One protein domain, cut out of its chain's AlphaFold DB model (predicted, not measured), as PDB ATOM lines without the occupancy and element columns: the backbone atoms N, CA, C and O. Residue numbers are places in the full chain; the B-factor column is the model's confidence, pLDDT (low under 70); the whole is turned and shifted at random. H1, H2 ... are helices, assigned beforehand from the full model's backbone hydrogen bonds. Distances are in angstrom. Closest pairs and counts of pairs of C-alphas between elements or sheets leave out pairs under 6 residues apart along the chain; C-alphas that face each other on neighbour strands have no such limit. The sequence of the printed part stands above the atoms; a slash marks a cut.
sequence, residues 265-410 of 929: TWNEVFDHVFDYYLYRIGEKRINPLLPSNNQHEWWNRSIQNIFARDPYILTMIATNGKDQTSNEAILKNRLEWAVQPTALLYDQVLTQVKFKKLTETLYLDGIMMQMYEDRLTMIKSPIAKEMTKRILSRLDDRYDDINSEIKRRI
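Overview. This is residues 265 to 410 of the 929 residues of an uncharacterized protein of Enterococcus mundtii (UniProt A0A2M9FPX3). What is the shape of this domain? A long helical hairpin, H6 and H7, makes the long axis of a flat body, and a second hairpin, H1 and H2, stands crosswise to H6, with H1 by the end of H6 that links to H7. H3 and H4 pack on the early part of H7, and the short H5 packs on it farther along. What is it made of, and how large is it? The printed part has 146 residues with seven named helices, H1 to H7 in order along the chain, and no named strand; its class is all helix. It is compact, with a radius of gyration of the C-alphas of 16.5 A and spans of 49 by 42 by 21 A.

Arrangement. What lies beside the first helix? H1, residues 265 to 280, forms a hairpin with H2, residues 296 to 308, at a shallow tilt of 20 degrees; residues 276 to 280 alone of H1 touch H2, and the closest C-alphas, those of Arg 280 and Asn 300, are 6.4 A apart. H2 is close to H6, residues 355 to 376, but not clearly touching it, about perpendicular at 81 degrees, with the closest C-alphas, those of Ile 306 and Met 368, 7.7 A apart. Which helix is the hub? H7, residues 382 to 410, touches four helices. With H6 it forms a hairpin at a shallow tilt of 26 degrees, the closest C-alphas being those of Leu 362 and Tyr 399, 5.9 A apart. What else touches the hub? H3, residues 311 to 318, touches residues 383 to 387 alone of H7, with Tyr 312 and Ala 384 the closest C-alphas at 5.8 A. H4, residues 328 to 338, touches H7 at a steep tilt of 47 degrees, closest at the C-alphas of Leu 335 and Ile 391, 6.8 A apart; H5, residues 342 to 346, only just touches it, with 3 pairs of C-alphas within 8 A, the closest those of Thr 342 and Arg 398, 6.0 A apart. How are the helix backbones? In H1 to H7 every O i to N i+4 pair is within hydrogen-bond range.

Along the chain. Where does the first helix begin? C-alpha 265 of H1 is at (519.357, 715.444, 288.839), and H1 is 23.5 A long from first to last C-alpha. Where are the longest helices? H6 runs 31.4 A from C-alpha 355 at (504.171, 685.241, 318.174), and H7 runs 41.4 A to C-alpha 410 at (509.699, 684.761, 326.519).

Size, cuts and confidence. How far does it reach? The two C-alphas farthest apart, those of Asn 267 and Ile 410, are 49.8 A apart, and the printed part has no cut. Where is a link long or confidence low? The link from H1 to H2, 15 residues, is long; pLDDT is under 70 in residues 282 to 297 and 323 to 328.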
ATOM      1  N   THR A 265     520.222 716.073 287.829       87.00
ATOM      2  CA  THR A 265     519.357 715.444 288.839       87.00
ATOM      3  C   THR A 265     518.839 714.085 288.361       87.00
ATOM      4  O   THR A 265     518.805 713.128 289.128       87.00
ATOM      5  N   TRP A 266     518.467 713.954 287.082       91.50
ATOM      6  CA  TRP A 266     518.028 712.661 286.535       91.50
ATOM      7  C   TRP A 266     519.171 711.652 286.500       91.50
ATOM      8  O   TRP A 266     518.976 710.493 286.861       91.50
ATOM      9  N   ASN A 267     520.362 712.102 286.104       92.38
ATOM     10  CA  ASN A 267     521.545 711.253 286.038       92.38
ATOM     11  C   ASN A 267     521.913 710.684 287.417       92.38
ATOM     12  O   ASN A 267     522.233 709.502 287.497       92.38
ATOM     13  N   GLU A 268     521.778 711.469 288.494       89.81
ATOM     14  CA  GLU A 268     521.975 710.985 289.870       89.81
ATOM     15  C   GLU A 268     520.982 709.879 290.258       89.81
ATOM     16  O   GLU A 268     521.359 708.907 290.915       89.81
ATOM     17  N   VAL A 269     519.718 709.986 289.829       91.81
ATOM     18  CA  VAL A 269     518.727 708.921 290.052       91.81
ATOM     19  C   VAL A 269     519.095 707.674 289.256       91.81
ATOM     20  O   VAL A 269     519.030 706.573 289.797       91.81
ATOM     21  N   PHE A 270     519.497 707.821 287.992       94.62
ATOM     22  CA  PHE A 270     519.913 706.689 287.163       94.62
ATOM     23  C   PHE A 270     521.152 705.986 287.732       94.62
ATOM     24  O   PHE A 270     521.192 704.756 287.732       94.62
ATOM     25  N   ASP A 271     522.108 706.738 288.281       92.88
ATOM     26  CA  ASP A 271     523.249 706.186 289.019       92.88
ATOM     27  C   ASP A 271     522.788 705.394 290.254       92.88
ATOM     28  O   ASP A 271     523.207 704.253 290.437       92.88
ATOM     29  N   HIS A 272     521.853 705.931 291.048       92.56
ATOM     30  CA  HIS A 272     521.293 705.219 292.210       92.56
ATOM     31  C   HIS A 272     520.540 703.934 291.819       92.56
ATOM     32  O   HIS A 272     520.631 702.918 292.511       92.56
ATOM     33  N   VAL A 273     519.824 703.932 290.687       93.56
ATOM     34  CA  VAL A 273     519.225 702.708 290.121       93.56
ATOM     35  C   VAL A 273     520.311 701.711 289.709       93.56
ATOM     36  O   VAL A 273     520.175 700.512 289.950       93.56
ATOM     37  N   PHE A 274     521.411 702.181 289.126       91.56
ATOM     38  CA  PHE A 274     522.524 701.316 288.753       91.56
ATOM     39  C   PHE A 274     523.241 700.713 289.971       91.56
ATOM     40  O   PHE A 274     523.649 699.551 289.922       91.56
ATOM     41  N   ASP A 275     523.308 701.427 291.099       89.44
ATOM     42  CA  ASP A 275     523.854 700.899 292.358       89.44
ATOM     43  C   ASP A 275     523.072 699.660 292.848       89.44
ATOM     44  O   ASP A 275     523.665 698.711 293.367       89.44
ATOM     45  N   TYR A 276     521.747 699.604 292.629       89.19
ATOM     46  CA  TYR A 276     520.948 698.393 292.888       89.19
ATOM     47  C   TYR A 276     521.351 697.218 291.990       89.19
ATOM     48  O   TYR A 276     521.413 696.079 292.457       89.19
ATOM     49  N   TYR A 277     521.638 697.477 290.713       87.12
ATOM     50  CA  TYR A 277     522.099 696.448 289.781       87.12
ATOM     51  C   TYR A 277     523.470 695.895 290.181       87.12
ATOM     52  O   TYR A 277     523.637 694.676 290.231       87.12
ATOM     53  N   LEU A 278     524.418 696.771 290.532       84.12
ATOM     54  CA  LEU A 278     525.744 696.373 291.017       84.12
ATOM     55  C   LEU A 278     525.647 695.486 292.264       84.12
ATOM     56  O   LEU A 278     526.330 694.465 292.359       84.12
ATOM     57  N   TYR A 279     524.746 695.838 293.184       83.12
ATOM     58  CA  TYR A 279     524.477 695.038 294.373       83.12
ATOM     59  C   TYR A 279     523.866 693.667 294.025       83.12
ATOM     60  O   TYR A 279     524.278 692.642 294.570       83.12
ATOM     61  N   ARG A 280     522.932 693.625 293.065       80.75
ATOM     62  CA  ARG A 280     522.261 692.397 292.597       80.75
ATOM     63  C   ARG A 280     523.216 691.390 291.972       80.75
ATOM     64  O   ARG A 280     523.154 690.210 292.314       80.75
ATOM     65  N   ILE A 281     524.090 691.826 291.066       75.56
ATOM     66  CA  ILE A 281     525.025 690.918 290.376       75.56
ATOM     67  C   ILE A 281     526.174 690.445 291.271       75.56
ATOM     68  O   ILE A 281     527.023 689.674 290.822       75.56
ATOM     69  N   GLY A 282     526.196 690.894 292.530       65.06
ATOM     70  CA  GLY A 282     527.109 690.411 293.543       65.06
ATOM     71  C   GLY A 282     528.554 690.639 293.156       65.06
ATOM     72  O   GLY A 282     529.332 689.684 293.133       65.06
ATOM     73  N   GLU A 283     528.919 691.883 292.818       52.69
ATOM     74  CA  GLU A 283     530.321 692.230 292.618       52.69
ATOM     75  C   GLU A 283     531.106 691.721 293.840       52.69
ATOM     76  O   GLU A 283     530.973 692.246 294.945       52.69
ATOM     77  N   LYS A 284     531.872 690.627 293.656       45.09
ATOM     78  CA  LYS A 284     532.470 689.798 294.729       45.09
ATOM     79  C   LYS A 284     533.323 690.589 295.727       45.09
ATOM     80  O   LYS A 284     533.683 690.073 296.778       45.09
ATOM     81  N   ARG A 285     533.660 691.834 295.386       44.06
ATOM     82  CA  ARG A 285     534.383 692.788 296.226       44.06
ATOM     83  C   ARG A 285     533.535 693.349 297.377       44.06
ATOM     84  O   ARG A 285     534.121 693.822 298.342       44.06
ATOM     85  N   ILE A 286     532.201 693.292 297.296       44.94
ATOM     86  CA  ILE A 286     531.298 694.030 298.197       44.94
ATOM     87  C   ILE A 286     530.753 693.144 299.325       44.94
ATOM     88  O   ILE A 286     530.818 693.546 300.485       44.94
ATOM     89  N   ASN A 287     530.297 691.915 299.038       45.19
ATOM     90  CA  ASN A 287     529.860 690.992 300.090       45.19
ATOM     91  C   ASN A 287     530.239 689.521 299.791       45.19
ATOM     92  O   ASN A 287     529.614 688.887 298.935       45.19
ATOM     93  N   PRO A 288     531.231 688.939 300.498       48.06
ATOM     94  CA  PRO A 288     531.613 687.537 300.326       48.06
ATOM     95  C   PRO A 288     530.518 686.552 300.768       48.06
ATOM     96  O   PRO A 288     530.610 685.381 300.412       48.06
ATOM     97  N   LEU A 289     529.478 687.010 301.485       50.72
ATOM     98  CA  LEU A 289     528.379 686.198 302.029       50.72
ATOM     99  C   LEU A 289     527.313 685.796 300.996       50.72
ATOM    100  O   LEU A 289     526.473 684.944 301.292       50.72
ATOM    101  N   LEU A 290     527.336 686.365 299.784       49.94
ATOM    102  CA  LEU A 290     526.315 686.115 298.759       49.94
ATOM    103  C   LEU A 290     526.318 684.654 298.303       49.94
ATOM    104  O   LEU A 290     527.359 684.178 297.847       49.94
ATOM    105  N   PRO A 291     525.205 683.917 298.413       44.53
ATOM    106  CA  PRO A 291     525.201 682.466 298.278       44.53
ATOM    107  C   PRO A 291     525.396 681.946 296.844       44.53
ATOM    108  O   PRO A 291     525.171 682.648 295.867       44.53
ATOM    109  N   SER A 292     525.855 680.696 296.705       45.81
ATOM    110  CA  SER A 292     526.111 680.061 295.401       45.81
ATOM    111  C   SER A 292     524.820 679.619 294.694       45.81
ATOM    112  O   SER A 292     523.968 679.004 295.330       45.81
ATOM    113  N   ASN A 293     524.741 679.897 293.384       44.25
ATOM    114  CA  ASN A 293     523.835 679.470 292.290       44.25
ATOM    115  C   ASN A 293     522.371 679.034 292.554       44.25
ATOM    116  O   ASN A 293     521.519 679.438 291.773       44.25
ATOM    117  N   ASN A 294     522.020 678.298 293.615       39.03
ATOM    118  CA  ASN A 294     520.633 677.865 293.884       39.03
ATOM    119  C   ASN A 294     519.868 678.782 294.862       39.03
ATOM    120  O   ASN A 294     518.661 678.647 295.013       39.03
ATOM    121  N   GLN A 295     520.545 679.740 295.504       49.88
ATOM    122  CA  GLN A 295     519.949 680.730 296.421       49.88
ATOM    123  C   GLN A 295     519.826 682.137 295.786       49.88
ATOM    124  O   GLN A 295     519.599 683.119 296.487       49.88
ATOM    125  N   HIS A 296     519.965 682.251 294.459       60.84
ATOM    126  CA  HIS A 296     519.921 683.532 293.739       60.84
ATOM    127  C   HIS A 296     518.505 684.126 293.603       60.84
ATOM    128  O   HIS A 296     518.368 685.343 293.497       60.84
ATOM    129  N   GLU A 297     517.449 683.305 293.603       65.44
ATOM    130  CA  GLU A 297     516.086 683.773 293.304       65.44
ATOM    131  C   GLU A 297     515.494 684.647 294.408       65.44
ATOM    132  O   GLU A 297     515.052 685.767 294.151       65.44
ATOM    133  N   TRP A 298     515.512 684.158 295.652       70.94
ATOM    134  CA  TRP A 298     514.938 684.890 296.778       70.94
ATOM    135  C   TRP A 298     515.701 686.198 297.025       70.94
ATOM    136  O   TRP A 298     515.078 687.224 297.282       70.94
ATOM    137  N   TRP A 299     517.032 686.185 296.878       73.81
ATOM    138  CA  TRP A 299     517.876 687.372 297.023       73.81
ATOM    139  C   TRP A 299     517.527 688.434 295.981       73.81
ATOM    140  O   TRP A 299     517.285 689.593 296.323       73.81
ATOM    141  N   ASN A 300     517.414 688.027 294.713       76.00
ATOM    142  CA  ASN A 300     516.999 688.912 293.628       76.00
ATOM    143  C   ASN A 300     515.599 689.488 293.878       76.00
ATOM    144  O   ASN A 300     515.406 690.695 293.736       76.00
ATOM    145  N   ARG A 301     514.646 688.653 294.316       78.00
ATOM    146  CA  ARG A 301     513.284 689.090 294.657       78.00
ATOM    147  C   ARG A 301     513.285 690.093 295.816       78.00
ATOM    148  O   ARG A 301     512.563 691.083 295.764       78.00
ATOM    149  N   SER A 302     514.120 689.889 296.835       81.62
ATOM    150  CA  SER A 302     514.286 690.844 297.939       81.62
ATOM    151  C   SER A 302     514.835 692.188 297.456       81.62
ATOM    152  O   SER A 302     514.326 693.230 297.865       81.62
ATOM    153  N   ILE A 303     515.819 692.188 296.546       85.69
ATOM    154  CA  ILE A 303     516.356 693.426 295.957       85.69
ATOM    155  C   ILE A 303     515.274 694.159 295.163       85.69
ATOM    156  O   ILE A 303     515.109 695.363 295.344       85.69
ATOM    157  N   GLN A 304     514.514 693.445 294.330       85.88
ATOM    158  CA  GLN A 304     513.401 694.015 293.564       85.88
ATOM    159  C   GLN A 304     512.327 694.611 294.487       85.88
ATOM    160  O   GLN A 304     511.849 695.718 294.247       85.88
ATOM    161  N   ASN A 305     511.993 693.926 295.585       86.56
ATOM    162  CA  ASN A 305     511.032 694.417 296.576       86.56
ATOM    163  C   ASN A 305     511.504 695.701 297.269       86.56
ATOM    164  O   ASN A 305     510.705 696.618 297.462       86.56
ATOM    165  N   ILE A 306     512.785 695.774 297.640       88.88
ATOM    166  CA  ILE A 306     513.379 696.979 298.231       88.88
ATOM    167  C   ILE A 306     513.411 698.115 297.202       88.88
ATOM    168  O   ILE A 306     512.980 699.223 297.511       88.88
ATOM    169  N   PHE A 307     513.847 697.834 295.971       90.94
ATOM    170  CA  PHE A 307     513.873 698.796 294.868       90.94
ATOM    171  C   PHE A 307     512.486 699.398 294.599       90.94
ATOM    172  O   PHE A 307     512.338 700.617 294.539       90.94
ATOM    173  N   ALA A 308     511.448 698.559 294.519       88.62
ATOM    174  CA  ALA A 308     510.068 698.990 294.291       88.62
ATOM    175  C   ALA A 308     509.508 699.884 295.414       88.62
ATOM    176  O   ALA A 308     508.513 700.582 295.211       88.62
ATOM    177  N   ARG A 309     510.128 699.857 296.600       87.94
ATOM    178  CA  ARG A 309     509.746 700.643 297.780       87.94
ATOM    179  C   ARG A 309     510.717 701.776 298.098       87.94
ATOM    180  O   ARG A 309     510.540 702.436 299.118       87.94
ATOM    181  N   ASP A 310     511.711 702.024 297.247       90.19
ATOM    182  CA  ASP A 310     512.719 703.050 297.492       90.19
ATOM    183  C   ASP A 310     512.064 704.447 297.520       90.19
ATOM    184  O   ASP A 310     511.527 704.911 296.505       90.19
ATOM    185  N   PRO A 311     512.077 705.144 298.669       87.56
ATOM    186  CA  PRO A 311     511.338 706.389 298.832       87.56
ATOM    187  C   PRO A 311     511.902 707.513 297.961       87.56
ATOM    188  O   PRO A 311     511.133 708.371 297.522       87.56
ATOM    189  N   TYR A 312     513.208 707.507 297.669       88.38
ATOM    190  CA  TYR A 312     513.829 708.506 296.802       88.38
ATOM    191  C   TYR A 312     513.374 708.308 295.354       88.38
ATOM    192  O   TYR A 312     512.847 709.239 294.746       88.38
ATOM    193  N   ILE A 313     513.457 707.078 294.837       90.00
ATOM    194  CA  ILE A 313     512.999 706.748 293.477       90.00
ATOM    195  C   ILE A 313     511.502 707.045 293.317       90.00
ATOM    196  O   ILE A 313     511.102 707.710 292.361       90.00
ATOM    197  N   LEU A 314     510.667 706.622 294.270       88.06
ATOM    198  CA  LEU A 314     509.219 706.863 294.225       88.06
ATOM    199  C   LEU A 314     508.860 708.346 294.283       88.06
ATOM    200  O   LEU A 314     507.870 708.766 293.680       88.06
ATOM    201  N   THR A 315     509.652 709.142 295.000       86.06
ATOM    202  CA  THR A 315     509.477 710.596 295.037       86.06
ATOM    203  C   THR A 315     509.805 711.199 293.681       86.06
ATOM    204  O   THR A 315     508.994 711.950 293.146       86.06
ATOM    205  N   MET A 316     510.921 710.794 293.073       87.06
ATOM    206  CA  MET A 316     511.315 711.259 291.743       87.06
ATOM    207  C   MET A 316     510.309 710.849 290.661       87.06
ATOM    208  O   MET A 316     510.025 711.631 289.757       87.06
ATOM    209  N   ILE A 317     509.705 709.661 290.764       87.12
ATOM    210  CA  ILE A 317     508.597 709.243 289.891       87.12
ATOM    211  C   ILE A 317     507.386 710.163 290.091       87.12
ATOM    212  O   ILE A 317     506.841 710.679 289.117       87.12
ATOM    213  N   ALA A 318     506.981 710.414 291.340       84.19
ATOM    214  CA  ALA A 318     505.816 711.244 291.650       84.19
ATOM    215  C   ALA A 318     505.978 712.707 291.198       84.19
ATOM    216  O   ALA A 318     504.991 713.351 290.842       84.19
ATOM    217  N   THR A 319     507.207 713.227 291.179       82.62
ATOM    218  CA  THR A 319     507.512 714.591 290.720       82.62
ATOM    219  C   THR A 319     507.892 714.666 289.239       82.62
ATOM    220  O   THR A 319     508.180 715.761 288.746       82.62
ATOM    221  N   ASN A 320     507.884 713.539 288.513       85.50
ATOM    222  CA  ASN A 320     508.375 713.418 287.137       85.50
ATOM    223  C   ASN A 320     509.797 713.999 286.969       85.50
ATOM    224  O   ASN A 320     510.066 714.823 286.093       85.50
ATOM    225  N   GLY A 321     510.700 713.607 287.867       81.44
ATOM    226  CA  GLY A 321     512.117 713.956 287.812       81.44
ATOM    227  C   GLY A 321     512.439 715.392 288.228       81.44
ATOM    228  O   GLY A 321     513.566 715.840 288.015       81.44
ATOM    229  N   LYS A 322     511.478 716.147 288.775       80.31
ATOM    230  CA  LYS A 322     511.743 717.498 289.283       80.31
ATOM    231  C   LYS A 322     512.479 717.418 290.613       80.31
ATOM    232  O   LYS A 322     512.007 716.750 291.534       80.31
ATOM    233  N   ASP A 323     513.596 718.137 290.690       65.06
ATOM    234  CA  ASP A 323     514.355 718.319 291.920       65.06
ATOM    235  C   ASP A 323     513.494 719.087 292.928       65.06
ATOM    236  O   ASP A 323     513.167 720.260 292.741       65.06
ATOM    237  N   GLN A 324     513.039 718.383 293.956       59.34
ATOM    238  CA  GLN A 324     512.363 718.975 295.097       59.34
ATOM    239  C   GLN A 324     512.951 718.359 296.356       59.34
ATOM    240  O   GLN A 324     512.329 717.537 297.027       59.34
ATOM    241  N   THR A 325     514.125 718.853 296.731       53.50
ATOM    242  CA  THR A 325     514.623 718.837 298.115       53.50
ATOM    243  C   THR A 325     513.604 719.378 299.142       53.50
ATOM    244  O   THR A 325     513.833 719.257 300.339       53.50
ATOM    245  N   SER A 326     512.463 719.932 298.706       51.97
ATOM    246  CA  SER A 326     511.519 720.722 299.498       51.97
ATOM    247  C   SER A 326     510.145 720.100 299.784       51.97
ATOM    248  O   SER A 326     509.385 720.706 300.533       51.97
ATOM    249  N   ASN A 327     509.788 718.916 299.263       63.78
ATOM    250  CA  ASN A 327     508.489 718.303 299.598       63.78
ATOM    251  C   ASN A 327     508.629 717.221 300.676       63.78
ATOM    252  O   ASN A 327     508.358 716.036 300.463       63.78
ATOM    253  N   GLU A 328     509.087 717.653 301.854       67.88
ATOM    254  CA  GLU A 328     509.322 716.808 303.029       67.88
ATOM    255  C   GLU A 328     508.095 715.958 303.393       67.88
ATOM    256  O   GLU A 328     508.239 714.811 303.807       67.88
ATOM    257  N   ALA A 329     506.883 716.464 303.141       73.00
ATOM    258  CA  ALA A 329     505.638 715.723 303.327       73.00
ATOM    259  C   ALA A 329     505.525 714.487 302.411       73.00
ATOM    260  O   ALA A 329     505.154 713.409 302.881       73.00
ATOM    261  N   ILE A 330     505.881 714.610 301.123       75.12
ATOM    262  CA  ILE A 330     505.883 713.480 300.178       75.12
ATOM    263  C   ILE A 330     506.942 712.461 300.600       75.12
ATOM    264  O   ILE A 330     506.641 711.273 300.693       75.12
ATOM    265  N   LEU A 331     508.156 712.922 300.911       73.19
ATOM    266  CA  LEU A 331     509.247 712.051 301.353       73.19
ATOM    267  C   LEU A 331     508.893 711.317 302.652       73.19
ATOM    268  O   LEU A 331     509.102 710.109 302.746       73.19
ATOM    269  N   LYS A 332     508.292 712.007 303.628       75.56
ATOM    270  CA  LYS A 332     507.835 711.414 304.893       75.56
ATOM    271  C   LYS A 332     506.777 710.333 304.669       75.56
ATOM    272  O   LYS A 332     506.902 709.249 305.236       75.56
ATOM    273  N   ASN A 333     505.794 710.596 303.806       80.69
ATOM    274  CA  ASN A 333     504.761 709.624 303.441       80.69
ATOM    275  C   ASN A 333     505.370 708.396 302.732       80.69
ATOM    276  O   ASN A 333     505.101 707.256 303.105       80.69
ATOM    277  N   ARG A 334     506.281 708.605 301.770       83.69
ATOM    278  CA  ARG A 334     506.978 707.503 301.084       83.69
ATOM    279  C   ARG A 334     507.865 706.692 302.030       83.69
ATOM    280  O   ARG A 334     507.920 705.474 301.893       83.69
ATOM    281  N   LEU A 335     508.506 707.334 303.007       82.25
ATOM    282  CA  LEU A 335     509.258 706.646 304.060       82.25
ATOM    283  C   LEU A 335     508.350 705.764 304.935       82.25
ATOM    284  O   LEU A 335     508.755 704.659 305.280       82.25
ATOM    285  N   GLU A 336     507.137 706.215 305.279       80.94
ATOM    286  CA  GLU A 336     506.146 705.397 306.011       80.94
ATOM    287  C   GLU A 336     505.654 704.211 305.186       80.94
ATOM    288  O   GLU A 336     505.430 703.126 305.718       80.94
ATOM    289  N   TRP A 337     505.526 704.396 303.873       80.69
ATOM    290  CA  TRP A 337     505.175 703.315 302.962       80.69
ATOM    291  C   TRP A 337     506.300 702.278 302.821       80.69
ATOM    292  O   TRP A 337     506.032 701.075 302.786       80.69
ATOM    293  N   ALA A 338     507.556 702.732 302.782       84.00
ATOM    294  CA  ALA A 338     508.727 701.861 302.722       84.00
ATOM    295  C   ALA A 338     508.894 701.039 304.012       84.00
ATOM    296  O   ALA A 338     509.116 699.826 303.953       84.00
ATOM    297  N   VAL A 339     508.745 701.688 305.174       88.88
ATOM    298  CA  VAL A 339     508.846 701.071 306.503       88.88
ATOM    299  C   VAL A 339     507.685 701.541 307.372       88.88
ATOM    300  O   VAL A 339     507.741 702.589 308.016       88.88
ATOM    301  N   GLN A 340     506.629 700.731 307.409       88.25
ATOM    302  CA  GLN A 340     505.471 701.006 308.254       88.25
ATOM    303  C   GLN A 340     505.833 700.867 309.742       88.25
ATOM    304  O   GLN A 340     506.381 699.825 310.113       88.25
ATOM    305  N   PRO A 341     505.504 701.847 310.604       86.62
ATOM    306  CA  PRO A 341     505.620 701.693 312.052       86.62
ATOM    307  C   PRO A 341     504.719 700.556 312.557       86.62
ATOM    308  O   PRO A 341     503.731 700.197 311.911       86.62
ATOM    309  N   THR A 342     505.034 700.009 313.734       87.25
ATOM    310  CA  THR A 342     504.334 698.855 314.334       87.25
ATOM    311  C   THR A 342     502.814 699.032 314.405       87.25
ATOM    312  O   THR A 342     502.080 698.097 314.085       87.25
ATOM    313  N   ALA A 343     502.347 700.241 314.735       84.00
ATOM    314  CA  ALA A 343     500.926 700.586 314.794       84.00
ATOM    315  C   ALA A 343     500.196 700.413 313.447       84.00
ATOM    316  O   ALA A 343     499.084 699.895 313.421       84.00
ATOM    317  N   LEU A 344     500.829 700.795 312.331       84.44
ATOM    318  CA  LEU A 344     500.247 700.671 310.988       84.44
ATOM    319  C   LEU A 344     500.446 699.274 310.389       84.44
ATOM    320  O   LEU A 344     499.629 698.825 309.593       84.44
ATOM    321  N   LEU A 345     501.528 698.584 310.763       86.75
ATOM    322  CA  LEU A 345     501.864 697.273 310.207       86.75
ATOM    323  C   LEU A 345     500.867 696.178 310.618       86.75
ATOM    324  O   LEU A 345     500.592 695.262 309.838       86.75
ATOM    325  N   TYR A 346     500.375 696.222 311.857       88.38
ATOM    326  CA  TYR A 346     499.523 695.163 312.397       88.38
ATOM    327  C   TYR A 346     498.047 695.525 312.495       88.38
ATOM    328  O   TYR A 346     497.251 694.596 312.596       88.38
ATOM    329  N   ASP A 347     497.699 696.815 312.461       84.56
ATOM    330  CA  ASP A 347     496.329 697.312 312.673       84.56
ATOM    331  C   ASP A 347     495.700 696.816 313.997       84.56
ATOM    332  O   ASP A 347     494.496 696.640 314.141       84.56
ATOM    333  N   GLN A 348     496.550 696.520 314.986       86.06
ATOM    334  CA  GLN A 348     496.173 696.069 316.325       86.06
ATOM    335  C   GLN A 348     497.337 696.278 317.302       86.06
ATOM    336  O   GLN A 348     498.492 696.435 316.899       86.06
ATOM    337  N   VAL A 349     497.053 696.215 318.607       86.94
ATOM    338  CA  VAL A 349     498.083 696.333 319.649       86.94
ATOM    339  C   VAL A 349     499.078 695.172 319.539       86.94
ATOM    340  O   VAL A 349     498.692 694.009 319.399       86.94
ATOM    341  N   LEU A 350     500.373 695.474 319.656       87.75
ATOM    342  CA  LEU A 350     501.469 694.516 319.473       87.75
ATOM    343  C   LEU A 350     501.331 693.257 320.353       87.75
ATOM    344  O   LEU A 350     501.651 692.146 319.925       87.75
ATOM    345  N   THR A 351     500.767 693.399 321.556       86.38
ATOM    346  CA  THR A 351     500.490 692.306 322.505       86.38
ATOM    347  C   THR A 351     499.481 691.271 321.993       86.38
ATOM    348  O   THR A 351     499.500 690.130 322.452       86.38
ATOM    349  N   GLN A 352     498.639 691.624 321.017       86.69
ATOM    350  CA  GLN A 352     497.636 690.741 320.409       86.69
ATOM    351  C   GLN A 352     498.149 690.044 319.139       86.69
ATOM    352  O   GLN A 352     497.543 689.092 318.646       86.69
ATOM    353  N   VAL A 353     499.283 690.487 318.586       89.31
ATOM    354  CA  VAL A 353     499.876 689.884 317.385       89.31
ATOM    355  C   VAL A 353     500.402 688.489 317.708       89.31
ATOM    356  O   VAL A 353     501.062 688.277 318.727       89.31
ATOM    357  N   LYS A 354     500.120 687.511 316.840       89.25
ATOM    358  CA  LYS A 354     500.611 686.132 316.996       89.25
ATOM    359  C   LYS A 354     502.142 686.116 317.049       89.25
ATOM    360  O   LYS A 354     502.789 686.749 316.222       89.25
ATOM    361  N   PHE A 355     502.714 685.336 317.973       83.75
ATOM    362  CA  PHE A 355     504.171 685.241 318.174       83.75
ATOM    363  C   PHE A 355     504.925 684.934 316.871       83.75
ATOM    364  O   PHE A 355     505.872 685.636 316.539       83.75
ATOM    365  N   LYS A 356     504.425 683.970 316.084       83.25
ATOM    366  CA  LYS A 356     504.986 683.606 314.774       83.25
ATOM    367  C   LYS A 356     505.074 684.798 313.807       83.25
ATOM    368  O   LYS A 356     506.101 684.993 313.165       83.25
ATOM    369  N   LYS A 357     504.029 685.631 313.753       87.25
ATOM    370  CA  LYS A 357     503.994 686.816 312.882       87.25
ATOM    371  C   LYS A 357     505.041 687.851 313.315       87.25
ATOM    372  O   LYS A 357     505.716 688.409 312.464       87.25
ATOM    373  N   LEU A 358     505.224 688.056 314.626       87.81
ATOM    374  CA  LEU A 358     506.264 688.948 315.163       87.81
ATOM    375  C   LEU A 358     507.677 688.454 314.816       87.81
ATOM    376  O   LEU A 358     508.501 689.235 314.348       87.81
ATOM    377  N   THR A 359     507.949 687.156 314.992       82.25
ATOM    378  CA  THR A 359     509.260 686.567 314.665       82.25
ATOM    379  C   THR A 359     509.577 686.629 313.171       82.25
ATOM    380  O   THR A 359     510.720 686.884 312.802       82.25
ATOM    381  N   GLU A 360     508.577 686.417 312.308       83.81
ATOM    382  CA  GLU A 360     508.731 686.532 310.853       83.81
ATOM    383  C   GLU A 360     509.020 687.980 310.440       83.81
ATOM    384  O   GLU A 360     509.920 688.213 309.637       83.81
ATOM    385  N   THR A 361     508.318 688.958 311.028       88.38
ATOM    386  CA  THR A 361     508.584 690.380 310.771       88.38
ATOM    387  C   THR A 361     509.996 690.779 311.191       88.38
ATOM    388  O   THR A 361     510.707 691.343 310.368       88.38
ATOM    389  N   LEU A 362     510.442 690.443 312.409       87.00
ATOM    390  CA  LEU A 362     511.808 690.772 312.850       87.00
ATOM    391  C   LEU A 362     512.880 690.197 311.937       87.00
ATOM    392  O   LEU A 362     513.901 690.832 311.695       87.00
ATOM    393  N   TYR A 363     512.663 688.975 311.460       83.44
ATOM    394  CA  TYR A 363     513.613 688.325 310.580       83.44
ATOM    395  C   TYR A 363     513.691 689.020 309.213       83.44
ATOM    396  O   TYR A 363     514.787 689.313 308.736       83.44
ATOM    397  N   LEU A 364     512.543 689.351 308.614       84.44
ATOM    398  CA  LEU A 364     512.493 690.120 307.368       84.44
ATOM    399  C   LEU A 364     513.099 691.518 307.535       84.44
ATOM    400  O   LEU A 364     513.829 691.974 306.655       84.44
ATOM    401  N   ASP A 365     512.847 692.172 308.670       89.19
ATOM    402  CA  ASP A 365     513.448 693.461 309.011       89.19
ATOM    403  C   ASP A 365     514.964 693.348 309.121       89.19
ATOM    404  O   ASP A 365     515.672 694.141 308.511       89.19
ATOM    405  N   GLY A 366     515.466 692.308 309.790       87.31
ATOM    406  CA  GLY A 366     516.893 692.015 309.867       87.31
ATOM    407  C   GLY A 366     517.547 691.833 308.492       87.31
ATOM    408  O   GLY A 366     518.628 692.372 308.259       87.31
ATOM    409  N   ILE A 367     516.890 691.128 307.560       83.19
ATOM    410  CA  ILE A 367     517.368 691.000 306.171       83.19
ATOM    411  C   ILE A 367     517.392 692.370 305.482       83.19
ATOM    412  O   ILE A 367     518.401 692.728 304.874       83.19
ATOM    413  N   MET A 368     516.306 693.144 305.576       86.81
ATOM    414  CA  MET A 368     516.234 694.470 304.952       86.81
ATOM    415  C   MET A 368     517.315 695.405 305.493       86.81
ATOM    416  O   MET A 368     517.980 696.071 304.703       86.81
ATOM    417  N   MET A 369     517.527 695.424 306.810       88.56
ATOM    418  CA  MET A 369     518.578 696.217 307.450       88.56
ATOM    419  C   MET A 369     519.953 695.864 306.890       88.56
ATOM    420  O   MET A 369     520.639 696.761 306.408       88.56
ATOM    421  N   GLN A 370     520.302 694.572 306.832       84.44
ATOM    422  CA  GLN A 370     521.572 694.128 306.251       84.44
ATOM    423  C   GLN A 370     521.731 694.608 304.799       84.44
ATOM    424  O   GLN A 370     522.791 695.096 304.415       84.44
ATOM    425  N   MET A 371     520.672 694.516 303.987       84.31
ATOM    426  CA  MET A 371     520.716 694.947 302.586       84.31
ATOM    427  C   MET A 371     520.897 696.461 302.431       84.31
ATOM    428  O   MET A 371     521.597 696.906 301.520       84.31
ATOM    429  N   TYR A 372     520.269 697.265 303.290       88.69
ATOM    430  CA  TYR A 372     520.447 698.718 303.279       88.69
ATOM    431  C   TYR A 372     521.822 699.136 303.820       88.69
ATOM    432  O   TYR A 372     522.432 700.040 303.247       88.69
ATOM    433  N   GLU A 373     522.327 698.476 304.866       86.81
ATOM    434  CA  GLU A 373     523.670 698.700 305.420       86.81
ATOM    435  C   GLU A 373     524.759 698.415 304.383       86.81
ATOM    436  O   GLU A 373     525.604 699.278 304.128       86.81
ATOM    437  N   ASP A 374     524.696 697.255 303.719       80.38
ATOM    438  CA  ASP A 374     525.657 696.869 302.681       80.38
ATOM    439  C   ASP A 374     525.686 697.903 301.544       80.38
ATOM    440  O   ASP A 374     526.752 698.353 301.103       80.38
ATOM    441  N   ARG A 375     524.501 698.341 301.100       85.38
ATOM    442  CA  ARG A 375     524.351 699.315 300.015       85.38
ATOM    443  C   ARG A 375     524.754 700.733 300.395       85.38
ATOM    444  O   ARG A 375     525.109 701.502 299.504       85.38
ATOM    445  N   LEU A 376     524.731 701.112 301.672       87.19
ATOM    446  CA  LEU A 376     524.976 702.494 302.105       87.19
ATOM    447  C   LEU A 376     526.346 703.034 301.653       87.19
ATOM    448  O   LEU A 376     526.512 704.239 301.443       87.19
ATOM    449  N   THR A 377     527.325 702.141 301.492       81.31
ATOM    450  CA  THR A 377     528.668 702.465 300.985       81.31
ATOM    451  C   THR A 377     528.715 702.690 299.472       81.31
ATOM    452  O   THR A 377     529.599 703.400 298.996       81.31
ATOM    453  N   MET A 378     527.755 702.135 298.727       80.56
ATOM    454  CA  MET A 378     527.663 702.216 297.267       80.56
ATOM    455  C   MET A 378     526.931 703.476 296.801       80.56
ATOM    456  O   MET A 378     527.263 704.020 295.753       80.56
ATOM    457  N   ILE A 379     525.964 703.950 297.592       85.81
ATOM    458  CA  ILE A 379     525.093 705.066 297.214       85.81
ATOM    459  C   ILE A 379     525.895 706.367 297.118       85.81
ATOM    460  O   ILE A 379     526.407 706.885 298.120       85.81
ATOM    461  N   LYS A 380     525.943 706.924 295.904       85.12
ATOM    462  CA  LYS A 380     526.627 708.194 295.610       85.12
ATOM    463  C   LYS A 380     525.757 709.423 295.872       85.12
ATOM    464  O   LYS A 380     526.274 710.429 296.348       85.12
ATOM    465  N   SER A 381     524.454 709.346 295.588       84.81
ATOM    466  CA  SER A 381     523.528 710.473 295.780       84.81
ATOM    467  C   SER A 381     523.387 710.812 297.274       84.81
ATOM    468  O   SER A 381     522.963 709.950 298.052       84.81
ATOM    469  N   PRO A 382     523.689 712.054 297.707       85.31
ATOM    470  CA  PRO A 382     523.564 712.451 299.110       85.31
ATOM    471  C   PRO A 382     522.139 712.290 299.650       85.31
ATOM    472  O   PRO A 382     521.956 711.827 300.775       85.31
ATOM    473  N   ILE A 383     521.131 712.613 298.832       83.62
ATOM    474  CA  ILE A 383     519.715 712.507 299.206       83.62
ATOM    475  C   ILE A 383     519.320 711.039 299.352       83.62
ATOM    476  O   ILE A 383     518.737 710.660 300.367       83.62
ATOM    477  N   ALA A 384     519.670 710.188 298.384       86.44
ATOM    478  CA  ALA A 384     519.365 708.762 298.462       86.44
ATOM    479  C   ALA A 384     520.060 708.091 299.662       86.44
ATOM    480  O   ALA A 384     519.481 707.228 300.331       86.44
ATOM    481  N   LYS A 385     521.285 708.529 299.978       89.62
ATOM    482  CA  LYS A 385     522.047 708.063 301.140       89.62
ATOM    483  C   LYS A 385     521.380 708.474 302.450       89.62
ATOM    484  O   LYS A 385     521.231 707.643 303.339       89.62
ATOM    485  N   GLU A 386     520.936 709.725 302.554       88.38
ATOM    486  CA  GLU A 386     520.181 710.222 303.707       88.38
ATOM    487  C   GLU A 386     518.838 709.490 303.870       88.38
ATOM    488  O   GLU A 386     518.500 709.050 304.967       88.38
ATOM    489  N   MET A 387     518.108 709.249 302.778       86.50
ATOM    490  CA  MET A 387     516.866 708.467 302.813       86.50
ATOM    491  C   MET A 387     517.103 707.027 303.272       86.50
ATOM    492  O   MET A 387     516.342 706.509 304.085       86.50
ATOM    493  N   THR A 388     518.189 706.401 302.819       90.25
ATOM    494  CA  THR A 388     518.573 705.053 303.258       90.25
ATOM    495  C   THR A 388     518.895 705.020 304.756       90.25
ATOM    496  O   THR A 388     518.458 704.106 305.451       90.25
ATOM    497  N   LYS A 389     519.572 706.045 305.296       92.06
ATOM    498  CA  LYS A 389     519.795 706.172 306.750       92.06
ATOM    499  C   LYS A 389     518.488 706.318 307.530       92.06
ATOM    500  O   LYS A 389     518.329 705.685 308.568       92.06
ATOM    501  N   ARG A 390     517.533 707.107 307.027       90.44
ATOM    502  CA  ARG A 390     516.206 707.256 307.652       90.44
ATOM    503  C   ARG A 390     515.407 705.952 307.632       90.44
ATOM    504  O   ARG A 390     514.741 705.640 308.613       90.44
ATOM    505  N   ILE A 391     515.494 705.180 306.546       92.00
ATOM    506  CA  ILE A 391     514.917 703.830 306.464       92.00
ATOM    507  C   ILE A 391     515.530 702.918 307.530       92.00
ATOM    508  O   ILE A 391     514.783 702.271 308.260       92.00
ATOM    509  N   LEU A 392     516.862 702.898 307.643       92.44
ATOM    510  CA  LEU A 392     517.569 702.116 308.658       92.44
ATOM    511  C   LEU A 392     517.132 702.497 310.074       92.44
ATOM    512  O   LEU A 392     516.802 701.608 310.846       92.44
ATOM    513  N   SER A 393     517.037 703.795 310.382       93.06
ATOM    514  CA  SER A 393     516.551 704.279 311.682       93.06
ATOM    515  C   SER A 393     515.139 703.776 311.994       93.06
ATOM    516  O   SER A 393     514.906 703.260 313.077       93.06
ATOM    517  N   ARG A 394     514.201 703.860 311.039       91.06
ATOM    518  CA  ARG A 394     512.820 703.381 311.251       91.06
ATOM    519  C   ARG A 394     512.728 701.863 311.370       91.06
ATOM    520  O   ARG A 394     511.850 701.360 312.068       91.06
ATOM    521  N   LEU A 395     513.581 701.136 310.647       92.56
ATOM    522  CA  LEU A 395     513.691 699.688 310.797       92.56
ATOM    523  C   LEU A 395     514.219 699.331 312.182       92.56
ATOM    524  O   LEU A 395     513.686 698.404 312.774       92.56
ATOM    525  N   ASP A 396     515.204 700.067 312.698       91.31
ATOM    526  CA  ASP A 396     515.752 699.859 314.041       91.31
ATOM    527  C   ASP A 396     514.681 700.123 315.114       91.31
ATOM    528  O   ASP A 396     514.428 699.239 315.928       91.31
ATOM    529  N   ASP A 397     513.937 701.236 315.021       91.31
ATOM    530  CA  ASP A 397     512.815 701.544 315.927       91.31
ATOM    531  C   ASP A 397     511.766 700.413 315.938       91.31
ATOM    532  O   ASP A 397     511.375 699.895 316.988       91.31
ATOM    533  N   ARG A 398     511.321 699.980 314.749       92.00
ATOM    534  CA  ARG A 398     510.342 698.890 314.609       92.00
ATOM    535  C   ARG A 398     510.892 697.560 315.118       92.00
ATOM    536  O   ARG A 398     510.155 696.784 315.735       92.00
ATOM    537  N   TYR A 399     512.157 697.276 314.826       91.38
ATOM    538  CA  TYR A 399     512.833 696.069 315.272       91.38
ATOM    539  C   TYR A 399     512.896 696.041 316.801       91.38
ATOM    540  O   TYR A 399     512.560 695.021 317.401       91.38
ATOM    541  N   ASP A 400     513.240 697.153 317.446       89.81
ATOM    542  CA  ASP A 400     513.325 697.249 318.901       89.81
ATOM    543  C   ASP A 400     511.964 697.119 319.589       89.81
ATOM    544  O   ASP A 400     511.865 696.386 320.581       89.81
ATOM    545  N   ASP A 401     510.903 697.714 319.036       90.75
ATOM    546  CA  ASP A 401     509.527 697.527 319.514       90.75
ATOM    547  C   ASP A 401     509.136 696.040 319.525       90.75
ATOM    548  O   ASP A 401     508.711 695.478 320.545       90.75
ATOM    549  N   ILE A 402     509.291 695.376 318.373       90.56
ATOM    550  CA  ILE A 402     508.883 693.980 318.200       90.56
ATOM    551  C   ILE A 402     509.771 693.055 319.040       90.56
ATOM    552  O   ILE A 402     509.266 692.147 319.708       90.56
ATOM    553  N   ASN A 403     511.085 693.287 319.048       87.44
ATOM    554  CA  ASN A 403     512.045 692.504 319.817       87.44
ATOM    555  C   ASN A 403     511.763 692.622 321.319       87.44
ATOM    556  O   ASN A 403     511.727 691.607 322.014       87.44
ATOM    557  N   SER A 404     511.477 693.823 321.820       87.88
ATOM    558  CA  SER A 404     511.121 694.045 323.226       87.88
ATOM    559  C   SER A 404     509.863 693.273 323.633       87.88
ATOM    560  O   SER A 404     509.852 692.622 324.681       87.88
ATOM    561  N   GLU A 405     508.833 693.249 322.783       89.88
ATOM    562  CA  GLU A 405     507.621 692.460 323.037       89.88
ATOM    563  C   GLU A 405     507.887 690.947 323.008       89.88
ATOM    564  O   GLU A 405     507.389 690.214 323.869       89.88
ATOM    565  N   ILE A 406     508.703 690.455 322.070       84.12
ATOM    566  CA  ILE A 406     509.107 689.041 322.035       84.12
ATOM    567  C   ILE A 406     509.866 688.664 323.307       84.12
ATOM    568  O   ILE A 406     509.519 687.671 323.953       84.12
ATOM    569  N   LYS A 407     510.850 689.475 323.715       81.56
ATOM    570  CA  LYS A 407     511.608 689.267 324.956       81.56
ATOM    571  C   LYS A 407     510.682 689.231 326.167       81.56
ATOM    572  O   LYS A 407     510.768 688.301 326.972       81.56
ATOM    573  N   ARG A 408     509.732 690.169 326.261       85.38
ATOM    574  CA  ARG A 408     508.721 690.199 327.328       85.38
ATOM    575  C   ARG A 408     507.901 688.906 327.370       85.38
ATOM    576  O   ARG A 408     507.708 688.347 328.451       85.38
ATOM    577  N   ARG A 409     507.446 688.396 326.217       83.31
ATOM    578  CA  ARG A 409     506.691 687.130 326.127       83.31
ATOM    579  C   ARG A 409     507.520 685.922 326.544       83.31
ATOM    580  O   ARG A 409     507.007 685.097 327.295       83.31
ATOM    581  N   ILE A 410     508.780 685.838 326.118       74.62
ATOM    582  CA  ILE A 410     509.699 684.761 326.519       74.62
ATOM    583  C   ILE A 410     509.900 684.783 328.039       74.62
ATOM    584  O   ILE A 410     509.765 683.753 328.698       74.62
TER     585      ILE A 410